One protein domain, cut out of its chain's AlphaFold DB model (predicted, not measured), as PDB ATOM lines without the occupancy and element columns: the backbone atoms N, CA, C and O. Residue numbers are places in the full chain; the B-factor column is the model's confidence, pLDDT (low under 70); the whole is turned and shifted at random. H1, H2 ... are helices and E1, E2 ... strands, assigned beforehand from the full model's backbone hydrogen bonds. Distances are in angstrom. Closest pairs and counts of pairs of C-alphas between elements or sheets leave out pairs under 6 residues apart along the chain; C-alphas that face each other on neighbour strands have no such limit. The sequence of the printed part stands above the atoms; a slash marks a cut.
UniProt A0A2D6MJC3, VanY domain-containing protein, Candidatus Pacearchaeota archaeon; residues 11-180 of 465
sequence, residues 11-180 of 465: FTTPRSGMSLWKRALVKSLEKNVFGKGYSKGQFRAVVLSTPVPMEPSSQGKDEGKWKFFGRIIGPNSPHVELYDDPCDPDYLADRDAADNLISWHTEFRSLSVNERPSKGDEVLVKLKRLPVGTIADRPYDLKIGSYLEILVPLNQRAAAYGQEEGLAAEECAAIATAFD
ATOM      1  N   PHE A  11     -25.008  30.376 -50.136       67.88
ATOM      2  CA  PHE A  11     -24.781  30.736 -48.719       67.88
ATOM      3  C   PHE A  11     -25.914  31.593 -48.123       67.88
ATOM      4  O   PHE A  11     -25.724  32.729 -47.694       67.88
ATOM      5  N   THR A  12     -27.121  31.040 -48.042       67.75
ATOM      6  CA  THR A  12     -28.257  31.725 -47.398       67.75
ATOM      7  C   THR A  12     -28.423  31.366 -45.919       67.75
ATOM      8  O   THR A  12     -29.060  32.113 -45.179       67.75
ATOM      9  N   THR A  13     -27.852  30.242 -45.456       65.81
ATOM     10  CA  THR A  13     -27.911  29.800 -44.049       65.81
ATOM     11  C   THR A  13     -26.678  28.968 -43.645       65.81
ATOM     12  O   THR A  13     -26.071  28.318 -44.500       65.81
ATOM     13  N   PRO A  14     -26.342  28.851 -42.341       56.97
ATOM     14  CA  PRO A  14     -25.284  27.942 -41.871       56.97
ATOM     15  C   PRO A  14     -25.477  26.477 -42.307       56.97
ATOM     16  O   PRO A  14     -24.520  25.752 -42.573       56.97
ATOM     17  N   ARG A  15     -26.734  26.034 -42.438       50.84
ATOM     18  CA  ARG A  15     -27.077  24.675 -42.878       50.84
ATOM     19  C   ARG A  15     -26.794  24.453 -44.368       50.84
ATOM     20  O   ARG A  15     -26.356  23.358 -44.733       50.84
ATOM     21  N   SER A  16     -27.035  25.455 -45.220       59.38
ATOM     22  CA  SER A  16     -26.709  25.369 -46.651       59.38
ATOM     23  C   SER A  16     -25.195  25.403 -46.879       59.38
ATOM     24  O   SER A  16     -24.700  24.570 -47.636       59.38
ATOM     25  N   GLY A  17     -24.456  26.216 -46.115       63.66
ATOM     26  CA  GLY A  17     -22.985  26.209 -46.099       63.66
ATOM     27  C   GLY A  17     -22.393  24.838 -45.750       63.66
ATOM     28  O   GLY A  17     -21.563  24.311 -46.484       63.66
ATOM     29  N   MET A  18     -22.907  24.179 -44.705       59.16
ATOM     30  CA  MET A  18     -22.481  22.819 -44.340       59.16
ATOM     31  C   MET A  18     -22.827  21.773 -45.416       59.16
ATOM     32  O   MET A  18     -22.142  20.762 -45.561       59.16
ATOM     33  N   SER A  19     -23.901  21.988 -46.180       57.75
ATOM     34  CA  SER A  19     -24.333  21.061 -47.235       57.75
ATOM     35  C   SER A  19     -23.496  21.224 -48.510       57.75
ATOM     36  O   SER A  19     -23.157  20.222 -49.136       57.75
ATOM     37  N   LEU A  20     -23.110  22.455 -48.869       63.28
ATOM     38  CA  LEU A  20     -22.105  22.756 -49.900       63.28
ATOM     39  C   LEU A  20     -20.748  22.171 -49.532       63.28
ATOM     40  O   LEU A  20     -20.207  21.382 -50.295       63.28
ATOM     41  N   TRP A  21     -20.254  22.452 -48.327       65.75
ATOM     42  CA  TRP A  21     -18.971  21.931 -47.863       65.75
ATOM     43  C   TRP A  21     -18.939  20.390 -47.876       65.75
ATOM     44  O   TRP A  21     -18.010  19.793 -48.415       65.75
ATOM     45  N   LYS A  22     -20.020  19.722 -47.437       63.06
ATOM     46  CA  LYS A  22     -20.168  18.262 -47.589       63.06
ATOM     47  C   LYS A  22     -20.169  17.806 -49.051       63.06
ATOM     48  O   LYS A  22     -19.583  16.770 -49.348       63.06
ATOM     49  N   ARG A  23     -20.825  18.529 -49.964       63.50
ATOM     50  CA  ARG A  23     -20.830  18.200 -51.404       63.50
ATOM     51  C   ARG A  23     -19.447  18.387 -52.027       63.50
ATOM     52  O   ARG A  23     -19.018  17.508 -52.768       63.50
ATOM     53  N   ALA A  24     -18.744  19.465 -51.696       63.97
ATOM     54  CA  ALA A  24     -17.377  19.726 -52.136       63.97
ATOM     55  C   ALA A  24     -16.414  18.633 -51.643       63.97
ATOM     56  O   ALA A  24     -15.661  18.077 -52.443       63.97
ATOM     57  N   LEU A  25     -16.527  18.240 -50.369       63.03
ATOM     58  CA  LEU A  25     -15.776  17.128 -49.785       63.03
ATOM     59  C   LEU A  25     -16.093  15.793 -50.474       63.03
ATOM     60  O   LEU A  25     -15.201  15.021 -50.794       63.03
ATOM     61  N   VAL A  26     -17.365  15.497 -50.744       64.19
ATOM     62  CA  VAL A  26     -17.745  14.260 -51.447       64.19
ATOM     63  C   VAL A  26     -17.193  14.247 -52.875       64.19
ATOM     64  O   VAL A  26     -16.658  13.226 -53.305       64.19
ATOM     65  N   LYS A  27     -17.254  15.375 -53.590       64.31
ATOM     66  CA  LYS A  27     -16.729  15.510 -54.958       64.31
ATOM     67  C   LYS A  27     -15.203  15.411 -55.023       64.31
ATOM     68  O   LYS A  27     -14.682  14.855 -55.992       64.31
ATOM     69  N   SER A  28     -14.470  15.905 -54.020       60.12
ATOM     70  CA  SER A  28     -13.005  15.761 -53.982       60.12
ATOM     71  C   SER A  28     -12.581  14.288 -53.880       60.12
ATOM     72  O   SER A  28     -11.574  13.897 -54.472       60.12
ATOM     73  N   LEU A  29     -13.412  13.441 -53.258       61.31
ATOM     74  CA  LEU A  29     -13.212  11.990 -53.154       61.31
ATOM     75  C   LEU A  29     -13.594  11.205 -54.430       61.31
ATOM     76  O   LEU A  29     -13.307  10.009 -54.522       61.31
ATOM     77  N   GLU A  30     -14.262  11.823 -55.415       58.38
ATOM     78  CA  GLU A  30     -14.720  11.145 -56.643       58.38
ATOM     79  C   GLU A  30     -13.681  11.103 -57.765       58.38
ATOM     80  O   GLU A  30     -13.713  10.195 -58.611       58.38
ATOM     81  N   LYS A  31     -12.734  12.044 -57.778       59.34
ATOM     82  CA  LYS A  31     -11.570  11.938 -58.659       59.34
ATOM     83  C   LYS A  31     -10.659  10.847 -58.103       59.34
ATOM     84  O   LYS A  31     -10.446  10.749 -56.904       59.34
ATOM     85  N   ASN A  32     -10.130   9.987 -58.971       51.88
ATOM     86  CA  ASN A  32      -9.106   9.024 -58.572       51.88
ATOM     87  C   ASN A  32      -7.802   9.790 -58.323       51.88
ATOM     88  O   ASN A  32      -6.971   9.922 -59.221       51.88
ATOM     89  N   VAL A  33      -7.688  10.405 -57.146       52.22
ATOM     90  CA  VAL A  33      -6.651  11.409 -56.881       52.22
ATOM     91  C   VAL A  33      -5.277  10.795 -56.614       52.22
ATOM     92  O   VAL A  33      -4.284  11.511 -56.597       52.22
ATOM     93  N   PHE A  34      -5.201   9.471 -56.466       53.56
ATOM     94  CA  PHE A  34      -3.964   8.745 -56.166       53.56
ATOM     95  C   PHE A  34      -3.234   8.237 -57.420       53.56
ATOM     96  O   PHE A  34      -2.236   7.529 -57.322       53.56
ATOM     97  N   GLY A  35      -3.696   8.630 -58.611       50.91
ATOM     98  CA  GLY A  35      -3.014   8.343 -59.867       50.91
ATOM     99  C   GLY A  35      -3.319   6.963 -60.457       50.91
ATOM    100  O   GLY A  35      -4.272   6.270 -60.095       50.91
ATOM    101  N   LYS A  36      -2.531   6.592 -61.466       53.81
ATOM    102  CA  LYS A  36      -2.708   5.375 -62.264       53.81
ATOM    103  C   LYS A  36      -2.360   4.151 -61.399       53.81
ATOM    104  O   LYS A  36      -1.197   3.967 -61.075       53.81
ATOM    105  N   GLY A  37      -3.346   3.325 -61.040       59.53
ATOM    106  CA  GLY A  37      -3.121   2.067 -60.305       59.53
ATOM    107  C   GLY A  37      -4.091   1.798 -59.152       59.53
ATOM    108  O   GLY A  37      -4.329   0.638 -58.834       59.53
ATOM    109  N   TYR A  38      -4.722   2.831 -58.586       67.25
ATOM    110  CA  TYR A  38      -5.710   2.664 -57.516       67.25
ATOM    111  C   TYR A  38      -7.135   2.584 -58.066       67.25
ATOM    112  O   TYR A  38      -7.487   3.245 -59.047       67.25
ATOM    113  N   SER A  39      -7.980   1.769 -57.439       75.06
ATOM    114  CA  SER A  39      -9.413   1.716 -57.743       75.06
ATOM    115  C   SER A  39     -10.164   2.860 -57.053       75.06
ATOM    116  O   SER A  39      -9.755   3.351 -56.002       75.06
ATOM    117  N   LYS A  40     -11.296   3.291 -57.629       75.44
ATOM    118  CA  LYS A  40     -12.137   4.341 -57.030       75.44
ATOM    119  C   LYS A  40     -12.492   3.992 -55.576       75.44
ATOM    120  O   LYS A  40     -13.076   2.940 -55.313       75.44
ATOM    121  N   GLY A  41     -12.205   4.913 -54.656       78.25
ATOM    122  CA  GLY A  41     -12.486   4.768 -53.224       78.25
ATOM    123  C   GLY A  41     -11.416   4.043 -52.410       78.25
ATOM    124  O   GLY A  41     -11.707   3.684 -51.271       78.25
ATOM    125  N   GLN A  42     -10.231   3.797 -52.977       89.19
ATOM    126  CA  GLN A  42      -9.047   3.420 -52.208       89.19
ATOM    127  C   GLN A  42      -8.276   4.660 -51.755       89.19
ATOM    128  O   GLN A  42      -8.157   5.624 -52.509       89.19
ATOM    129  N   PHE A  43      -7.758   4.610 -50.532       88.56
ATOM    130  CA  PHE A  43      -7.050   5.706 -49.881       88.56
ATOM    131  C   PHE A  43      -5.837   5.174 -49.118       88.56
ATOM    132  O   PHE A  43      -5.847   4.033 -48.656       88.56
ATOM    133  N   ARG A  44      -4.816   6.017 -48.954       91.50
ATOM    134  CA  ARG A  44      -3.731   5.788 -47.992       91.50
ATOM    135  C   ARG A  44      -4.217   6.232 -46.616       91.50
ATOM    136  O   ARG A  44      -4.862   7.277 -46.508       91.50
ATOM    137  N   ALA A  45      -3.921   5.464 -45.579       93.12
ATOM    138  CA  ALA A  45      -4.218   5.841 -44.206       93.12
ATOM    139  C   ALA A  45      -3.070   5.468 -43.269       93.12
ATOM    140  O   ALA A  45      -2.352   4.511 -43.525       93.12
ATOM    141  N   VAL A  46      -2.924   6.208 -42.177       92.44
ATOM    142  CA  VAL A  46      -2.020   5.886 -41.072       92.44
ATOM    143  C   VAL A  46      -2.816   5.201 -39.972       92.44
ATOM    144  O   VAL A  46      -3.884   5.683 -39.590       92.44
ATOM    145  N   VAL A  47      -2.306   4.089 -39.455       92.94
ATOM    146  CA  VAL A  47      -2.909   3.366 -38.328       92.94
ATOM    147  C   VAL A  47      -2.722   4.179 -37.045       92.94
ATOM    148  O   VAL A  47      -1.595   4.381 -36.599       92.94
ATOM    149  N   LEU A  48      -3.822   4.641 -36.447       89.75
ATOM    150  CA  LEU A  48      -3.818   5.499 -35.256       89.75
ATOM    151  C   LEU A  48      -4.039   4.751 -33.945       89.75
ATOM    152  O   LEU A  48      -3.705   5.284 -32.897       89.75
ATOM    153  N   SER A  49      -4.631   3.556 -33.971       89.62
ATOM    154  CA  SER A  49      -4.880   2.745 -32.774       89.62
ATOM    155  C   SER A  49      -4.262   1.363 -32.916       89.62
ATOM    156  O   SER A  49      -4.100   0.854 -34.026       89.62
ATOM    157  N   THR A  50      -3.981   0.715 -31.792       90.56
ATOM    158  CA  THR A  50      -3.468  -0.656 -31.783       90.56
ATOM    159  C   THR A  50      -4.505  -1.598 -32.384       90.56
ATOM    160  O   THR A  50      -5.658  -1.586 -31.942       90.56
ATOM    161  N   PRO A  51      -4.158  -2.391 -33.416       92.81
ATOM    162  CA  PRO A  51      -5.144  -3.253 -34.050       92.81
ATOM    163  C   PRO A  51      -5.626  -4.340 -33.100       92.81
ATOM    164  O   PRO A  51      -4.826  -5.108 -32.557       92.81
ATOM    165  N   VAL A  52      -6.943  -4.390 -32.924       91.81
ATOM    166  CA  VAL A  52      -7.650  -5.316 -32.035       91.81
ATOM    167  C   VAL A  52      -8.238  -6.442 -32.885       91.81
ATOM    168  O   VAL A  52      -8.781  -6.155 -33.959       91.81
ATOM    169  N   PRO A  53      -8.148  -7.715 -32.454       91.19
ATOM    170  CA  PRO A  53      -8.808  -8.800 -33.163       91.19
ATOM    171  C   PRO A  53     -10.321  -8.556 -33.212       91.19
ATOM    172  O   PRO A  53     -10.931  -8.064 -32.260       91.19
ATOM    173  N   MET A  54     -10.936  -8.862 -34.347       87.25
ATOM    174  CA  MET A  54     -12.385  -8.839 -34.474       87.25
ATOM    175  C   MET A  54     -12.964 -10.089 -33.818       87.25
ATOM    176  O   MET A  54     -12.437 -11.187 -33.985       87.25
ATOM    177  N   GLU A  55     -14.068  -9.918 -33.092       83.19
ATOM    178  CA  GLU A  55     -14.830 -11.052 -32.577       83.19
ATOM    179  C   GLU A  55     -15.224 -11.975 -33.737       83.19
ATOM    180  O   GLU A  55     -15.701 -11.474 -34.766       83.19
ATOM    181  N   PRO A  56     -15.068 -13.304 -33.596       78.44
ATOM    182  CA  PRO A  56     -15.506 -14.230 -34.623       78.44
ATOM    183  C   PRO A  56     -17.000 -14.015 -34.866       78.44
ATOM    184  O   PRO A  56     -17.811 -14.120 -33.940       78.44
ATOM    185  N   SER A  57     -17.411 -13.737 -36.106       80.94
ATOM    186  CA  SER A  57     -18.834 -13.832 -36.432       80.94
ATOM    187  C   SER A  57     -19.357 -15.226 -36.095       80.94
ATOM    188  O   SER A  57     -18.622 -16.211 -36.093       80.94
ATOM    189  N   SER A  58     -20.672 -15.346 -35.909       69.12
ATOM    190  CA  SER A  58     -21.357 -16.636 -35.730       69.12
ATOM    191  C   SER A  58     -21.110 -17.646 -36.864       69.12
ATOM    192  O   SER A  58     -21.469 -18.812 -36.736       69.12
ATOM    193  N   GLN A  59     -20.500 -17.209 -37.971       75.75
ATOM    194  CA  GLN A  59     -20.095 -18.028 -39.112       75.75
ATOM    195  C   GLN A  59     -18.583 -18.325 -39.154       75.75
ATOM    196  O   GLN A  59     -18.123 -18.890 -40.142       75.75
ATOM    197  N   GLY A  60     -17.805 -17.914 -38.145       75.94
ATOM    198  CA  GLY A  60     -16.349 -18.098 -38.075       75.94
ATOM    199  C   GLY A  60     -15.555 -17.323 -39.132       75.94
ATOM    200  O   GLY A  60     -14.377 -17.589 -39.334       75.94
ATOM    201  N   LYS A  61     -16.177 -16.373 -39.844       75.25
ATOM    202  CA  LYS A  61     -15.555 -15.697 -40.999       75.25
ATOM    203  C   LYS A  61     -14.536 -14.621 -40.624       75.25
ATOM    204  O   LYS A  61     -13.809 -14.168 -41.501       75.25
ATOM    205  N   ASP A  62     -14.492 -14.233 -39.351       80.94
ATOM    206  CA  ASP A  62     -13.655 -13.131 -38.865       80.94
ATOM    207  C   ASP A  62     -12.453 -13.600 -38.027       80.94
ATOM    208  O   ASP A  62     -11.744 -12.780 -37.447       80.94
ATOM    209  N   GLU A  63     -12.181 -14.909 -37.966       79.81
ATOM    210  CA  GLU A  63     -10.982 -15.414 -37.293       79.81
ATOM    211  C   GLU A  63      -9.714 -14.898 -37.999       79.81
ATOM    212  O   GLU A  63      -9.576 -14.985 -39.223       79.81
ATOM    213  N   GLY A  64      -8.800 -14.300 -37.228       83.56
ATOM    214  CA  GLY A  64      -7.596 -13.651 -37.762       83.56
ATOM    215  C   GLY A  64      -7.845 -12.299 -38.441       83.56
ATOM    216  O   GLY A  64      -6.967 -11.816 -39.159       83.56
ATOM    217  N   LYS A  65      -9.025 -11.692 -38.242       91.38
ATOM    218  CA  LYS A  65      -9.333 -10.333 -38.704       91.38
ATOM    219  C   LYS A  65      -9.084  -9.300 -37.612       91.38
ATOM    220  O   LYS A  65      -9.192  -9.583 -36.424       91.38
ATOM    221  N   TRP A  66      -8.776  -8.081 -38.031       93.00
ATOM    222  CA  TRP A  66      -8.366  -6.966 -37.192       93.00
ATOM    223  C   TRP A  66      -9.209  -5.733 -37.486       93.00
ATOM    224  O   TRP A  66      -9.617  -5.495 -38.628       93.00
ATOM    225  N   LYS A  67      -9.417  -4.916 -36.455       95.12
ATOM    226  CA  LYS A  67      -9.971  -3.570 -36.581       95.12
ATOM    227  C   LYS A  67      -9.083  -2.539 -35.895       95.12
ATOM    228  O   LYS A  67      -8.448  -2.841 -34.885       95.12
ATOM    229  N   PHE A  68      -9.046  -1.335 -36.448       95.31
ATOM    230  CA  PHE A  68      -8.273  -0.209 -35.921       95.31
ATOM    231  C   PHE A  68      -8.862   1.123 -36.389       95.31
ATOM    232  O   PHE A  68      -9.529   1.173 -37.421       95.31
ATOM    233  N   PHE A  69      -8.588   2.205 -35.667       94.25
ATOM    234  CA  PHE A  69      -8.831   3.565 -36.143       94.25
ATOM    235  C   PHE A  69      -7.650   4.035 -36.982       94.25
ATOM    236  O   PHE A  69      -6.495   3.786 -36.631       94.25
ATOM    237  N   GLY A  70      -7.927   4.705 -38.099       93.56
ATOM    238  CA  GLY A  70      -6.889   5.225 -38.980       93.56
ATOM    239  C   GLY A  70      -7.212   6.597 -39.561       93.56
ATOM    240  O   GLY A  70      -8.370   6.934 -39.833       93.56
ATOM    241  N   ARG A  71      -6.163   7.384 -39.799       92.56
ATOM    242  CA  ARG A  71      -6.251   8.689 -40.451       92.56
ATOM    243  C   ARG A  71      -5.987   8.538 -41.933       92.56
ATOM    244  O   ARG A  71      -4.880   8.193 -42.314       92.56
ATOM    245  N   ILE A  72      -6.978   8.809 -42.775       91.44
ATOM    246  CA  ILE A  72      -6.751   8.944 -44.213       91.44
ATOM    247  C   ILE A  72      -5.768  10.098 -44.430       91.44
ATOM    248  O   ILE A  72      -5.898  11.142 -43.794       91.44
ATOM    249  N   ILE A  73      -4.787   9.923 -45.309       88.06
ATOM    250  CA  ILE A  73      -3.747  10.921 -45.588       88.06
ATOM    251  C   ILE A  73      -3.671  11.244 -47.084       88.06
ATOM    252  O   ILE A  73      -4.147  10.486 -47.933       88.06
ATOM    253  N   GLY A  74      -3.068  12.390 -47.405       83.88
ATOM    254  CA  GLY A  74      -2.867  12.873 -48.772       83.88
ATOM    255  C   GLY A  74      -3.692  14.122 -49.120       83.88
ATOM    256  O   GLY A  74      -4.551  14.534 -48.343       83.88
ATOM    257  N   PRO A  75      -3.461  14.713 -50.308       69.12
ATOM    258  CA  PRO A  75      -3.931  16.054 -50.688       69.12
ATOM    259  C   PRO A  75      -5.456  16.215 -50.842       69.12
ATOM    260  O   PRO A  75      -5.915  17.290 -51.199       69.12
ATOM    261  N   ASN A  76      -6.243  15.161 -50.613       67.25
ATOM    262  CA  ASN A  76      -7.712  15.200 -50.572       67.25
ATOM    263  C   ASN A  76      -8.245  14.280 -49.468       67.25
ATOM    264  O   ASN A  76      -9.287  13.637 -49.612       67.25
ATOM    265  N   SER A  77      -7.472  14.127 -48.392       80.12
ATOM    266  CA  SER A  77      -7.942  13.382 -47.241       80.12
ATOM    267  C   SER A  77      -9.123  14.119 -46.614       80.12
ATOM    268  O   SER A  77      -8.986  15.295 -46.275       80.12
ATOM    269  N   PRO A  78     -10.249  13.429 -46.360       71.38
ATOM    270  CA  PRO A  78     -11.346  14.035 -45.635       71.38
ATOM    271  C   PRO A  78     -10.984  14.312 -44.175       71.38
ATOM    272  O   PRO A  78     -11.723  15.022 -43.519       71.38
ATOM    273  N   HIS A  79      -9.885  13.755 -43.654       79.06
ATOM    274  CA  HIS A  79      -9.465  13.964 -42.271       79.06
ATOM    275  C   HIS A  79      -8.509  15.139 -42.102       79.06
ATOM    276  O   HIS A  79      -8.538  15.750 -41.048       79.06
ATOM    277  N   VAL A  80      -7.684  15.468 -43.103       76.50
ATOM    278  CA  VAL A  80      -6.655  16.516 -42.951       76.50
ATOM    279  C   VAL A  80      -7.276  17.899 -42.744       76.50
ATOM    280  O   VAL A  80      -6.746  18.684 -41.973       76.50
ATOM    281  N   GLU A  81      -8.411  18.184 -43.385       73.88
ATOM    282  CA  GLU A  81      -9.114  19.466 -43.217       73.88
ATOM    283  C   GLU A  81     -10.142  19.464 -42.076       73.88
ATOM    284  O   GLU A  81     -10.627  20.522 -41.685       73.88
ATOM    285  N   LEU A  82     -10.528  18.284 -41.582       73.19
ATOM    286  CA  LEU A  82     -11.616  18.133 -40.611       73.19
ATOM    287  C   LEU A  82     -11.159  17.909 -39.183       73.19
ATOM    288  O   LEU A  82     -11.882  18.263 -38.254       73.19
ATOM    289  N   TYR A  83     -10.044  17.209 -39.035       80.25
ATOM    290  CA  TYR A  83      -9.563  16.712 -37.766       80.25
ATOM    291  C   TYR A  83      -8.089  17.061 -37.650       80.25
ATOM    292  O   TYR A  83      -7.295  16.793 -38.565       80.25
ATOM    293  N   ASP A  84      -7.737  17.609 -36.496       85.12
ATOM    294  CA  ASP A  84      -6.349  17.826 -36.125       85.12
ATOM    295  C   ASP A  84      -5.576  16.504 -36.184       85.12
ATOM    296  O   ASP A  84      -6.153  15.406 -36.146       85.12
ATOM    297  N   ASP A  85      -4.262  16.592 -36.367       82.69
ATOM    298  CA  ASP A  85      -3.432  15.396 -36.336       82.69
ATOM    299  C   ASP A  85      -3.316  14.918 -34.884       82.69
ATOM    300  O   ASP A  85      -2.745  15.637 -34.072       82.69
ATOM    301  N   PRO A  86      -3.800  13.717 -34.520       77.81
ATOM    302  CA  PRO A  86      -3.583  13.196 -33.171       77.81
ATOM    303  C   PRO A  86      -2.101  12.933 -32.861       77.81
ATOM    304  O   PRO A  86      -1.770  12.641 -31.717       77.81
ATOM    305  N   CYS A  87      -1.217  13.010 -33.862       75.19
ATOM    306  CA  CYS A  87       0.231  13.003 -33.675       75.19
ATOM    307  C   CYS A  87       0.861  14.401 -33.560       75.19
ATOM    308  O   CYS A  87       2.085  14.486 -33.504       75.19
ATOM    309  N   ASP A  88       0.078  15.480 -33.546       78.81
ATOM    310  CA  ASP A  88       0.590  16.831 -33.307       78.81
ATOM    311  C   ASP A  88       1.094  16.973 -31.848       78.81
ATOM    312  O   ASP A  88       0.440  16.450 -30.933       78.81
ATOM    313  N   PRO A  89       2.246  17.650 -31.608       70.31
ATOM    314  CA  PRO A  89       2.801  17.880 -30.274       70.31
ATOM    315  C   PRO A  89       1.801  18.392 -29.232       70.31
ATOM    316  O   PRO A  89       1.912  18.055 -28.048       70.31
ATOM    317  N   ASP A  90       0.826  19.189 -29.660       72.06
ATOM    318  CA  ASP A  90      -0.132  19.835 -28.766       72.06
ATOM    319  C   ASP A  90      -1.082  18.823 -28.105       72.06
ATOM    320  O   ASP A  90      -1.514  19.026 -26.968       72.06
ATOM    321  N   TYR A  91      -1.336  17.678 -28.749       72.44
ATOM    322  CA  TYR A  91      -2.148  16.591 -28.183       72.44
ATOM    323  C   TYR A  91      -1.331  15.621 -27.321       72.44
ATOM    324  O   TYR A  91      -1.892  14.724 -26.694       72.44
ATOM    325  N   LEU A  92      -0.008  15.793 -27.234       62.22
ATOM    326  CA  LEU A  92       0.860  14.887 -26.467       62.22
ATOM    327  C   LEU A  92       0.795  15.131 -24.969       62.22
ATOM    328  O   LEU A  92       1.053  14.222 -24.180       62.22
ATOM    329  N   ALA A  93       0.464  16.359 -24.578       70.75
ATOM    330  CA  ALA A  93       0.304  16.723 -23.180       70.75
ATOM    331  C   ALA A  93      -1.037  16.238 -22.596       70.75
ATOM    332  O   ALA A  93      -1.152  16.129 -21.375       70.75
ATOM    333  N   ASP A  94      -2.027  15.927 -23.445       74.06
ATOM    334  CA  ASP A  94      -3.382  15.539 -23.042       74.06
ATOM    335  C   ASP A  94      -3.825  14.238 -23.729       74.06
ATOM    336  O   ASP A  94      -4.371  14.204 -24.836       74.06
ATOM    337  N   ARG A  95      -3.604  13.136 -23.011       68.44
ATOM    338  CA  ARG A  95      -3.942  11.778 -23.444       68.44
ATOM    339  C   ARG A  95      -5.429  11.595 -23.747       68.44
ATOM    340  O   ARG A  95      -5.766  10.936 -24.728       68.44
ATOM    341  N   ASP A  96      -6.305  12.153 -22.920       71.25
ATOM    342  CA  ASP A  96      -7.745  11.965 -23.088       71.25
ATOM    343  C   ASP A  96      -8.239  12.732 -24.321       71.25
ATOM    344  O   ASP A  96      -9.089  12.236 -25.068       71.25
ATOM    345  N   ALA A  97      -7.675  13.914 -24.589       73.25
ATOM    346  CA  ALA A  97      -7.935  14.647 -25.824       73.25
ATOM    347  C   ALA A  97      -7.466  13.867 -27.064       73.25
ATOM    348  O   ALA A  97      -8.221  13.763 -28.036       73.25
ATOM    349  N   ALA A  98      -6.272  13.264 -27.021       77.19
ATOM    350  CA  ALA A  98      -5.743  12.450 -28.117       77.19
ATOM    351  C   ALA A  98      -6.604  11.202 -28.391       77.19
ATOM    352  O   ALA A  98      -6.974  10.949 -29.541       77.19
ATOM    353  N   ASP A  99      -6.998  10.456 -27.354       74.81
ATOM    354  CA  ASP A  99      -7.856   9.270 -27.494       74.81
ATOM    355  C   ASP A  99      -9.245   9.639 -28.052       74.81
ATOM    356  O   ASP A  99      -9.778   8.963 -28.945       74.81
ATOM    357  N   ASN A 100      -9.812  10.762 -27.597       74.88
ATOM    358  CA  ASN A 100     -11.059  11.296 -28.145       74.88
ATOM    359  C   ASN A 100     -10.910  11.667 -29.626       74.88
ATOM    360  O   ASN A 100     -11.755  11.277 -30.437       74.88
ATOM    361  N   LEU A 101      -9.822  12.343 -30.003       81.06
ATOM    362  CA  LEU A 101      -9.543  12.719 -31.388       81.06
ATOM    363  C   LEU A 101      -9.345  11.484 -32.283       81.06
ATOM    364  O   LEU A 101      -9.904  11.420 -33.382       81.06
ATOM    365  N   ILE A 102      -8.641  10.449 -31.813       84.50
ATOM    366  CA  ILE A 102      -8.484   9.173 -32.534       84.50
ATOM    367  C   ILE A 102      -9.850   8.526 -32.800       84.50
ATOM    368  O   ILE A 102     -10.095   8.057 -33.914       84.50
ATOM    369  N   SER A 103     -10.775   8.558 -31.835       81.44
ATOM    370  CA  SER A 103     -12.124   7.986 -32.001       81.44
ATOM    371  C   SER A 103     -12.968   8.678 -33.084       81.44
ATOM    372  O   SER A 103     -13.938   8.106 -33.595       81.44
ATOM    373  N   TRP A 104     -12.616   9.910 -33.468       81.81
ATOM    374  CA  TRP A 104     -13.339  10.656 -34.502       81.81
ATOM    375  C   TRP A 104     -12.981  10.223 -35.922       81.81
ATOM    376  O   TRP A 104     -13.788  10.440 -36.837       81.81
ATOM    377  N   HIS A 105     -11.837   9.556 -36.076       90.81
ATOM    378  CA  HIS A 105     -11.328   9.028 -37.334       90.81
ATOM    379  C   HIS A 105     -12.080   7.756 -37.786       90.81
ATOM    380  O   HIS A 105     -13.022   7.285 -37.147       90.81
ATOM    381  N   THR A 106     -11.702   7.204 -38.941       92.62
ATOM    382  CA  THR A 106     -12.383   6.045 -39.540       92.62
ATOM    383  C   THR A 106     -11.941   4.740 -38.880       92.62
ATOM    384  O   THR A 106     -10.742   4.476 -38.783       92.62
ATOM    385  N   GLU A 107     -12.893   3.878 -38.513       94.56
ATOM    386  CA  GLU A 107     -12.611   2.488 -38.143       94.56
ATOM    387  C   GLU A 107     -12.429   1.644 -39.415       94.56
ATOM    388  O   GLU A 107     -13.338   1.509 -40.240       94.56
ATOM    389  N   PHE A 108     -11.261   1.034 -39.578       96.19
ATOM    390  CA  PHE A 108     -10.962   0.105 -40.660       96.19
ATOM    391  C   PHE A 108     -11.023  -1.333 -40.171       96.19
ATOM    392  O   PHE A 108     -10.516  -1.661 -39.102       96.19
ATOM    393  N   ARG A 109     -11.630  -2.201 -40.982       95.94
ATOM    394  CA  ARG A 109     -11.771  -3.635 -40.704       95.94
ATOM    395  C   ARG A 109     -11.089  -4.451 -41.789       95.94
ATOM    396  O   ARG A 109     -11.316  -4.207 -42.977       95.94
ATOM    397  N   SER A 110     -10.273  -5.428 -41.415       93.88
ATOM    398  CA  SER A 110      -9.664  -6.343 -42.378       93.88
ATOM    399  C   SER A 110     -10.735  -7.296 -42.916       93.88
ATOM    400  O   SER A 110     -11.269  -8.106 -42.163       93.88
ATOM    401  N   LEU A 111     -11.065  -7.224 -44.205       83.81
ATOM    402  CA  LEU A 111     -12.030  -8.161 -44.804       83.81
ATOM    403  C   LEU A 111     -11.327  -9.364 -45.439       83.81
ATOM    404  O   LEU A 111     -11.711 -10.508 -45.223       83.81
ATOM    405  N   SER A 112     -10.266  -9.114 -46.203       84.25
ATOM    406  CA  SER A 112      -9.533 -10.138 -46.961       84.25
ATOM    407  C   SER A 112      -8.104 -10.359 -46.471       84.25
ATOM    408  O   SER A 112      -7.486 -11.347 -46.841       84.25
ATOM    409  N   VAL A 113      -7.599  -9.481 -45.607       89.00
ATOM    410  CA  VAL A 113      -6.214  -9.495 -45.117       89.00
ATOM    411  C   VAL A 113      -6.156 -10.183 -43.763       89.00
ATOM    412  O   VAL A 113      -7.075 -10.004 -42.964       89.00
ATOM    413  N   ASN A 114      -5.106 -10.968 -43.529       90.94
ATOM    414  CA  ASN A 114      -4.813 -11.575 -42.224       90.94
ATOM    415  C   ASN A 114      -3.578 -10.949 -41.565       90.94
ATOM    416  O   ASN A 114      -3.381 -11.085 -40.359       90.94
ATOM    417  N   GLU A 115      -2.748 -10.267 -42.356       94.62
ATOM    418  CA  GLU A 115      -1.613  -9.505 -41.863       94.62
ATOM    419  C   GLU A 115      -2.097  -8.395 -40.928       94.62
ATOM    420  O   GLU A 115      -2.902  -7.539 -41.313       94.62
ATOM    421  N   ARG A 116      -1.629  -8.456 -39.681       95.00
ATOM    422  CA  ARG A 116      -1.930  -7.474 -38.648       95.00
ATOM    423  C   ARG A 116      -1.070  -6.235 -38.908       95.00
ATOM    424  O   ARG A 116       0.150  -6.361 -38.815       95.00
ATOM    425  N   PRO A 117      -1.663  -5.065 -39.192       94.94
ATOM    426  CA  PRO A 117      -0.870  -3.854 -39.263       94.94
ATOM    427  C   PRO A 117      -0.344  -3.488 -37.870       94.94
ATOM    428  O   PRO A 117      -0.878  -3.917 -36.844       94.94
ATOM    429  N   SER A 118       0.705  -2.690 -37.831       92.00
ATOM    430  CA  SER A 118       1.215  -2.051 -36.625       92.00
ATOM    431  C   SER A 118       0.715  -0.614 -36.548       92.00
ATOM    432  O   SER A 118       0.354   0.010 -37.546       92.00
ATOM    433  N   LYS A 119       0.674  -0.071 -35.334       86.44
ATOM    434  CA  LYS A 119       0.376   1.344 -35.125       86.44
ATOM    435  C   LYS A 119       1.434   2.195 -35.837       86.44
ATOM    436  O   LYS A 119       2.611   1.857 -35.807       86.44
ATOM    437  N   GLY A 120       1.012   3.260 -36.511       84.94
ATOM    438  CA  GLY A 120       1.884   4.099 -37.335       84.94
ATOM    439  C   GLY A 120       2.201   3.547 -38.732       84.94
ATOM    440  O   GLY A 120       2.729   4.304 -39.553       84.94
ATOM    441  N   ASP A 121       1.834   2.298 -39.046       91.56
ATOM    442  CA  ASP A 121       1.934   1.795 -40.417       91.56
ATOM    443  C   ASP A 121       1.086   2.645 -41.353       91.56
ATOM    444  O   ASP A 121      -0.002   3.123 -41.010       91.56
ATOM    445  N   GLU A 122       1.583   2.796 -42.571       92.81
ATOM    446  CA  GLU A 122       0.783   3.299 -43.659       92.81
ATOM    447  C   GLU A 122       0.138   2.136 -44.405       92.81
ATOM    448  O   GLU A 122       0.809   1.226 -44.894       92.81
ATOM    449  N   VAL A 123      -1.180   2.181 -44.511       94.62
ATOM    450  CA  VAL A 123      -2.008   1.108 -45.042       94.62
ATOM    451  C   VAL A 123      -2.853   1.594 -46.211       94.62
ATOM    452  O   VAL A 123      -3.274   2.753 -46.279       94.62
ATOM    453  N   LEU A 124      -3.154   0.678 -47.126       94.00
ATOM    454  CA  LEU A 124      -4.176   0.874 -48.137       94.00
ATOM    455  C   LEU A 124      -5.531   0.504 -47.545       94.00
ATOM    456  O   LEU A 124      -5.744  -0.600 -47.031       94.00
ATOM    457  N   VAL A 125      -6.480   1.420 -47.662       94.31
ATOM    458  CA  VAL A 125      -7.845   1.242 -47.177       94.31
ATOM    459  C   VAL A 125      -8.850   1.550 -48.273       94.31
ATOM    460  O   VAL A 125      -8.539   2.193 -49.272       94.31
ATOM    461  N   LYS A 126     -10.086   1.091 -48.098       92.62
ATOM    462  CA  LYS A 126     -11.201   1.361 -48.999       92.62
ATOM    463  C   LYS A 126     -12.424   1.788 -48.214       92.62
ATOM    464  O   LYS A 126     -12.902   1.045 -47.362       92.62
ATOM    465  N   LEU A 127     -12.966   2.956 -48.532       90.25
ATOM    466  CA  LEU A 127     -14.192   3.418 -47.892       90.25
ATOM    467  C   LEU A 127     -15.420   2.770 -48.523       90.25
ATOM    468  O   LEU A 127     -15.517   2.599 -49.746       90.25
ATOM    469  N   LYS A 128     -16.390   2.423 -47.677       85.88
ATOM    470  CA  LYS A 128     -17.692   1.941 -48.130       85.88
ATOM    471  C   LYS A 128     -18.507   3.125 -48.647       85.88
ATOM    472  O   LYS A 128     -18.454   4.203 -48.081       85.88
ATOM    473  N   ARG A 129     -19.286   2.942 -49.713       81.56
ATOM    474  CA  ARG A 129     -20.274   3.946 -50.139       81.56
ATOM    475  C   ARG A 129     -21.595   3.728 -49.402       81.56
ATOM    476  O   ARG A 129     -22.062   2.589 -49.302       81.56
ATOM    477  N   LEU A 130     -22.200   4.804 -48.905       76.06
ATOM    478  CA  LEU A 130     -23.493   4.761 -48.226       76.06
ATOM    479  C   LEU A 130     -24.612   4.395 -49.218       76.06
ATOM    480  O   LEU A 130     -24.559   4.804 -50.375       76.06
ATOM    481  N   PRO A 131     -25.649   3.641 -48.811       74.31
ATOM    482  CA  PRO A 131     -26.705   3.161 -49.706       74.31
ATOM    483  C   PRO A 131     -27.748   4.242 -50.057       74.31
ATOM    484  O   PRO A 131     -28.920   3.928 -50.248       74.31
ATOM    485  N   VAL A 132     -27.351   5.513 -50.129       68.75
ATOM    486  CA  VAL A 132     -28.258   6.655 -50.311       68.75
ATOM    487  C   VAL A 132     -27.931   7.346 -51.631       68.75
ATOM    488  O   VAL A 132     -26.780   7.697 -51.861       68.75
ATOM    489  N   GLY A 133     -28.933   7.528 -52.495       63.44
ATOM    490  CA  GLY A 133     -28.774   8.144 -53.817       63.44
ATOM    491  C   GLY A 133     -28.467   7.167 -54.966       63.44
ATOM    492  O   GLY A 133     -28.364   5.941 -54.793       63.44
ATOM    493  N   THR A 134     -28.352   7.738 -56.164       60.00
ATOM    494  CA  THR A 134     -27.860   7.119 -57.410       60.00
ATOM    495  C   THR A 134     -26.451   6.561 -57.206       60.00
ATOM    496  O   THR A 134     -25.667   7.129 -56.460       60.00
ATOM    497  N   ILE A 135     -26.105   5.437 -57.852       60.81
ATOM    498  CA  ILE A 135     -24.832   4.714 -57.618       60.81
ATOM    499  C   ILE A 135     -23.594   5.616 -57.783       60.81
ATOM    500  O   ILE A 135     -22.623   5.437 -57.049       60.81
ATOM    501  N   ALA A 136     -23.634   6.571 -58.717       60.22
ATOM    502  CA  ALA A 136     -22.537   7.499 -58.981       60.22
ATOM    503  C   ALA A 136     -22.297   8.486 -57.822       60.22
ATOM    504  O   ALA A 136     -21.148   8.663 -57.429       60.22
ATOM    505  N   ASP A 137     -23.369   8.992 -57.207       61.91
ATOM    506  CA  ASP A 137     -23.337  10.124 -56.265       61.91
ATOM    507  C   ASP A 137     -23.341   9.683 -54.791       61.91
ATOM    508  O   ASP A 137     -23.582  10.476 -53.878       61.91
ATOM    509  N   ARG A 138     -23.130   8.385 -54.526       71.56
ATOM    510  CA  ARG A 138     -23.166   7.857 -53.155       71.56
ATOM    511  C   ARG A 138     -21.966   8.369 -52.359       71.56
ATOM    512  O   ARG A 138     -20.841   8.010 -52.735       71.56
ATOM    513  N   PRO A 139     -22.179   9.095 -51.244       76.81
ATOM    514  CA  PRO A 139     -21.090   9.551 -50.394       76.81
ATOM    515  C   PRO A 139     -20.376   8.367 -49.739       76.81
ATOM    516  O   PRO A 139     -20.959   7.297 -49.525       76.81
ATOM    517  N   TYR A 140     -19.102   8.565 -49.415       82.19
ATOM    518  CA  TYR A 140     -18.326   7.603 -48.645       82.19
ATOM    519  C   TYR A 140     -18.726   7.628 -47.163       82.19
ATOM    520  O   TYR A 140     -19.053   8.672 -46.602       82.19
ATOM    521  N   ASP A 141     -18.703   6.457 -46.537       83.75
ATOM    522  CA  ASP A 141     -18.828   6.268 -45.101       83.75
ATOM    523  C   ASP A 141     -17.474   6.575 -44.456       83.75
ATOM    524  O   ASP A 141     -16.541   5.780 -44.548       83.75
ATOM    525  N   LEU A 142     -17.356   7.752 -43.840       86.25
ATOM    526  CA  LEU A 142     -16.134   8.177 -43.151       86.25
ATOM    527  C   LEU A 142     -15.966   7.516 -41.775       86.25
ATOM    528  O   LEU A 142     -14.946   7.722 -41.122       86.25
ATOM    529  N   LYS A 143     -16.950   6.738 -41.308       86.38
ATOM    530  CA  LYS A 143     -16.872   6.041 -40.021       86.38
ATOM    531  C   LYS A 143     -16.376   4.615 -40.167       86.38
ATOM    532  O   LYS A 143     -15.700   4.139 -39.263       86.38
ATOM    533  N   ILE A 144     -16.667   3.953 -41.290       90.75
ATOM    534  CA  ILE A 144     -16.275   2.558 -41.509       90.75
ATOM    535  C   ILE A 144     -15.626   2.359 -42.882       90.75
ATOM    536  O   ILE A 144     -16.221   2.615 -43.933       90.75
ATOM    537  N   GLY A 145     -14.429   1.779 -42.871       94.00
ATOM    538  CA  GLY A 145     -13.695   1.362 -44.059       94.00
ATOM    539  C   GLY A 145     -13.213  -0.087 -43.999       94.00
ATOM    540  O   GLY A 145     -13.331  -0.794 -43.000       94.00
ATOM    541  N   SER A 146     -12.664  -0.550 -45.115       95.25
ATOM    542  CA  SER A 146     -12.007  -1.849 -45.249       95.25
ATOM    543  C   SER A 146     -10.502  -1.657 -45.345       95.25
ATOM    544  O   SER A 146     -10.044  -0.858 -46.154       95.25
ATOM    545  N   TYR A 147      -9.741  -2.399 -44.556       95.56
ATOM    546  CA  TYR A 147      -8.286  -2.473 -44.662       95.56
ATOM    547  C   TYR A 147      -7.886  -3.529 -45.704       95.56
ATOM    548  O   TYR A 147      -8.471  -4.620 -45.727       95.56
ATOM    549  N   LEU A 148      -6.944  -3.173 -46.587       94.00
ATOM    550  CA  LEU A 148      -6.580  -3.953 -47.775       94.00
ATOM    551  C   LEU A 148      -5.136  -4.459 -47.802       94.00
ATOM    552  O   LEU A 148      -4.943  -5.563 -48.295       94.00
ATOM    553  N   GLU A 149      -4.158  -3.694 -47.322       95.12
ATOM    554  CA  GLU A 149      -2.746  -4.112 -47.225       95.12
ATOM    555  C   GLU A 149      -1.909  -3.053 -46.497       95.12
ATOM    556  O   GLU A 149      -2.324  -1.895 -46.394       95.12
ATOM    557  N   ILE A 150      -0.730  -3.443 -46.012       95.19
ATOM    558  CA  ILE A 150       0.301  -2.514 -45.540       95.19
ATOM    559  C   ILE A 150       1.064  -1.996 -46.761       95.19
ATOM    560  O   ILE A 150       1.575  -2.784 -47.552       95.19
ATOM    561  N   LEU A 151       1.134  -0.676 -46.924       92.69
ATOM    562  CA  LEU A 151       1.905  -0.035 -47.992       92.69
ATOM    563  C   LEU A 151       3.328   0.264 -47.534       92.69
ATOM    564  O   LEU A 151       4.287  -0.067 -48.228       92.69
ATOM    565  N   VAL A 152       3.456   0.904 -46.370       91.06
ATOM    566  CA  VAL A 152       4.740   1.305 -45.795       91.06
ATOM    567  C   VAL A 152       4.726   0.962 -44.308       91.06
ATOM    568  O   VAL A 152       4.054   1.647 -43.532       91.06
ATOM    569  N   PRO A 153       5.454  -0.086 -43.890       89.81
ATOM    570  CA  PRO A 153       5.646  -0.386 -42.480       89.81
ATOM    571  C   PRO A 153       6.281   0.798 -41.742       89.81
ATOM    572  O   PRO A 153       7.120   1.514 -42.298       89.81
ATOM    573  N   LEU A 154       5.921   0.992 -40.476       82.88
ATOM    574  CA  LEU A 154       6.362   2.119 -39.656       82.88
ATOM    575  C   LEU A 154       7.888   2.295 -39.655       82.88
ATOM    576  O   LEU A 154       8.377   3.413 -39.796       82.88
ATOM    577  N   ASN A 155       8.646   1.203 -39.539       79.00
ATOM    578  CA  ASN A 155      10.111   1.249 -39.525       79.00
ATOM    579  C   ASN A 155      10.711   1.775 -40.844       79.00
ATOM    580  O   ASN A 155      11.774   2.385 -40.836       79.00
ATOM    581  N   GLN A 156      10.030   1.569 -41.974       82.81
ATOM    582  CA  GLN A 156      10.427   2.130 -43.267       82.81
ATOM    583  C   GLN A 156       9.973   3.583 -43.406       82.81
ATOM    584  O   GLN A 156      10.683   4.406 -43.981       82.81
ATOM    585  N   ARG A 157       8.807   3.915 -42.842       74.38
ATOM    586  CA  ARG A 157       8.279   5.278 -42.824       74.38
ATOM    587  C   ARG A 157       9.171   6.203 -41.994       74.38
ATOM    588  O   ARG A 157       9.508   7.285 -42.457       74.38
ATOM    589  N   ALA A 158       9.619   5.769 -40.821       66.88
ATOM    590  CA  ALA A 158      10.515   6.553 -39.977       66.88
ATOM    591  C   ALA A 158      11.852   6.881 -40.656       66.88
ATOM    592  O   ALA A 158      12.285   8.032 -40.639       66.88
ATOM    593  N   ALA A 159      12.423   5.916 -41.382       65.19
ATOM    594  CA  ALA A 159      13.628   6.130 -42.179       65.19
ATOM    595  C   ALA A 159      13.444   7.169 -43.307       65.19
ATOM    596  O   ALA A 159      14.405   7.835 -43.682       65.19
ATOM    597  N   ALA A 160      12.226   7.320 -43.842       60.09
ATOM    598  CA  ALA A 160      11.910   8.306 -44.876       60.09
ATOM    599  C   ALA A 160      11.632   9.716 -44.314       60.09
ATOM    600  O   ALA A 160      11.923  10.699 -44.988       60.09
ATOM    601  N   TYR A 161      11.094   9.821 -43.092       54.19
ATOM    602  CA  TYR A 161      10.753  11.100 -42.448       54.19
ATOM    603  C   TYR A 161      11.946  11.815 -41.801       54.19
ATOM    604  O   TYR A 161      11.899  13.029 -41.647       54.19
ATOM    605  N   GLY A 162      13.041  11.116 -41.493       50.28
ATOM    606  CA  GLY A 162      14.257  11.719 -40.923       50.28
ATOM    607  C   GLY A 162      14.993  12.736 -41.817       50.28
ATOM    608  O   GLY A 162      16.137  13.071 -41.515       50.28
ATOM    609  N   GLN A 163      14.394  13.200 -42.922       50.16
ATOM    610  CA  GLN A 163      14.985  14.164 -43.860       50.16
ATOM    611  C   GLN A 163      14.152  15.438 -44.111       50.16
ATOM    612  O   GLN A 163      14.693  16.365 -44.708       50.16
ATOM    613  N   GLU A 164      12.898  15.543 -43.650       44.59
ATOM    614  CA  GLU A 164      12.068  16.755 -43.819       44.59
ATOM    615  C   GLU A 164      11.432  17.176 -42.476       44.59
ATOM    616  O   GLU A 164      10.952  16.339 -41.720       44.59
ATOM    617  N   GLU A 165      11.487  18.474 -42.159       41.72
ATOM    618  CA  GLU A 165      11.317  19.112 -40.835       41.72
ATOM    619  C   GLU A 165       9.920  18.980 -40.170       41.72
ATOM    620  O   GLU A 165       9.216  19.966 -39.953       41.72
ATOM    621  N   GLY A 166       9.520  17.774 -39.768       50.78
ATOM    622  CA  GLY A 166       8.378  17.524 -38.876       50.78
ATOM    623  C   GLY A 166       8.618  16.290 -38.006       50.78
ATOM    624  O   GLY A 166       9.421  15.444 -38.395       50.78
ATOM    625  N   LEU A 167       7.962  16.214 -36.832       49.12
ATOM    626  CA  LEU A 167       8.067  15.116 -35.847       49.12
ATOM    627  C   LEU A 167       8.353  13.762 -36.512       49.12
ATOM    628  O   LEU A 167       7.625  13.346 -37.423       49.12
ATOM    629  N   ALA A 168       9.391  13.064 -36.051       55.09
ATOM    630  CA  ALA A 168       9.783  11.795 -36.652       55.09
ATOM    631  C   ALA A 168       8.605  10.807 -36.575       55.09
ATOM    632  O   ALA A 168       7.884  10.762 -35.578       55.09
ATOM    633  N   ALA A 169       8.392   9.966 -37.594       51.59
ATOM    634  CA  ALA A 169       7.344   8.937 -37.520       51.59
ATOM    635  C   ALA A 169       7.531   8.011 -36.294       51.59
ATOM    636  O   ALA A 169       6.562   7.434 -35.804       51.59
ATOM    637  N   GLU A 170       8.762   7.927 -35.774       51.91
ATOM    638  CA  GLU A 170       9.136   7.325 -34.491       51.91
ATOM    639  C   GLU A 170       8.541   8.032 -33.273       51.91
ATOM    640  O   GLU A 170       8.145   7.346 -32.342       51.91
ATOM    641  N   GLU A 171       8.420   9.360 -33.264       54.44
ATOM    642  CA  GLU A 171       7.743  10.090 -32.191       54.44
ATOM    643  C   GLU A 171       6.247   9.807 -32.254       54.44
ATOM    644  O   GLU A 171       5.697   9.346 -31.265       54.44
ATOM    645  N   CYS A 172       5.594   9.926 -33.416       52.59
ATOM    646  CA  CYS A 172       4.174   9.559 -33.586       52.59
ATOM    647  C   CYS A 172       3.911   8.083 -33.205       52.59
ATOM    648  O   CYS A 172       2.867   7.770 -32.633       52.59
ATOM    649  N   ALA A 173       4.880   7.185 -33.426       51.00
ATOM    650  CA  ALA A 173       4.858   5.798 -32.958       51.00
ATOM    651  C   ALA A 173       5.157   5.616 -31.457       51.00
ATOM    652  O   ALA A 173       4.565   4.746 -30.818       51.00
ATOM    653  N   ALA A 174       6.045   6.412 -30.867       50.22
ATOM    654  CA  ALA A 174       6.367   6.392 -29.439       50.22
ATOM    655  C   ALA A 174       5.217   6.973 -28.606       50.22
ATOM    656  O   ALA A 174       4.830   6.384 -27.601       50.22
ATOM    657  N   ILE A 175       4.602   8.051 -29.092       50.03
ATOM    658  CA  ILE A 175       3.344   8.648 -28.631       50.03
ATOM    659  C   ILE A 175       2.257   7.576 -28.640       50.03
ATOM    660  O   ILE A 175       1.638   7.266 -27.630       50.03
ATOM    661  N   ALA A 176       2.121   6.900 -29.775       46.88
ATOM    662  CA  ALA A 176       1.262   5.752 -29.955       46.88
ATOM    663  C   ALA A 176       1.538   4.590 -28.970       46.88
ATOM    664  O   ALA A 176       0.589   3.978 -28.482       46.88
ATOM    665  N   THR A 177       2.796   4.283 -28.662       44.25
ATOM    666  CA  THR A 177       3.178   3.166 -27.778       44.25
ATOM    667  C   THR A 177       2.997   3.520 -26.295       44.25
ATOM    668  O   THR A 177       2.565   2.673 -25.517       44.25
ATOM    669  N   ALA A 178       3.200   4.785 -25.904       44.78
ATOM    670  CA  ALA A 178       2.924   5.291 -24.553       44.78
ATOM    671  C   ALA A 178       1.435   5.169 -24.155       44.78
ATOM    672  O   ALA A 178       1.093   5.116 -22.970       44.78
ATOM    673  N   PHE A 179       0.536   5.069 -25.138       48.59
ATOM    674  CA  PHE A 179      -0.884   4.823 -24.901       48.59
ATOM    675  C   PHE A 179      -1.226   3.341 -24.612       48.59
ATOM    676  O   PHE A 179      -2.263   3.084 -24.001       48.59
ATOM    677  N   ASP A 180      -0.366   2.368 -24.936       42.72
ATOM    678  CA  ASP A 180      -0.672   0.930 -24.789       42.72
ATOM    679  C   ASP A 180      -0.298   0.323 -23.424       42.72
ATOM    680  O   ASP A 180      -0.955  -0.621 -22.987       42.72
TER     681      ASP A 180
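This is residues 11 to 180 of the 465 residues of the protein "VanY domain-containing protein" of Candidatus Pacearchaeota archaeon (UniProt A0A2D6MJC3). A small closed barrel of five strands, E1 to E5, makes the core, with H2 standing outside it over E2. A helical hairpin of H3 and H4 sits at one end of the long axis, where H3 packs on the barrel; H1 lies toward the other end, and residues 12 to 18 stick out. The printed part has 170 residues, with four named helices and five named strands in the order H1 E1 E2 H2 E3 E4 E5 H3 H4; the class is mixed, helices and strands, with under half of the residues in named elements. Round the mixed barrel run E1, E2, E3, E5, E4 and back to E1, with E3 and E5 parallel and the other neighbours antiparallel. The whole is compact, with a radius of gyration of the C-alphas of 16.9 A and spans of 46 by 44 by 35 A.

H1, residues 14 to 28, begins with C-alpha 14 at (-25.284, 27.942, -41.871) and is 21.1 A long. E1 is residues 42 to 47. E2, residues 66 to 73, is 20.3 A long and bends by 60 degrees at residue 69. H2 is residues 95 to 104, and E3 is residues 106 to 110. E4, residues 122 to 129, is 22.0 A long. E5, residues 140 to 152, is 24.1 A long, bends by 91 degrees at residue 143 and ends with C-alpha 152 at (4.740, 1.305, -45.795). H3 is residues 154 to 161. H4, residues 169 to 178, ends with C-alpha 178 at (2.924, 5.291, -24.553).

In the barrel, E1 and E2 form a hairpin, with N 46 and O 71 at 2.8 A. E2 pairs with E3 over residues 67 to 70 and with E1 over residues 70 to 73; N 108 and O 68 are 2.8 A apart. E3 and E5 are parallel neighbours, with N 107 and O 143 within hydrogen-bond range at 2.9 A. E4 and E5 form a hairpin, with N 126 and O 146 at 2.8 A. N 43 and O 125, 2.8 A apart, close the ring between E1 and E4. H2 is on the barrel, outside it, at a height over the sheet of 11.9 A, and its line stands up from the sheet at 49 degrees; the closest C-alphas of H2 and E2 are those of Ile 102 and Phe 69, 6.7 A. H3 is on the barrel; its closest C-alpha pair with E4 is Leu 154 and Glu 122, 7.0 A. H3 and H4 touch and form a helical hairpin, at a steep tilt of 42 degrees, opposite ways; their closest C-alphas are those of Ala 158 and Ala 169, 4.7 A. H4 and H1 are not on the barrel. Every O i to N i+4 pair is within hydrogen-bond range in H1, H2 and H4; in H3, 3 of 4 are.

The C-alphas farthest apart, those of Thr 12 and Gly 60, are 52.1 A apart. The printed part has no cut. The links H1 to E1, E1 to E2, E2 to H2 and E3 to E4 are long. The mean pLDDT of the printed part is 75.2; 62 residues are under 70, among them residues 11 to 38 and 158 to 180.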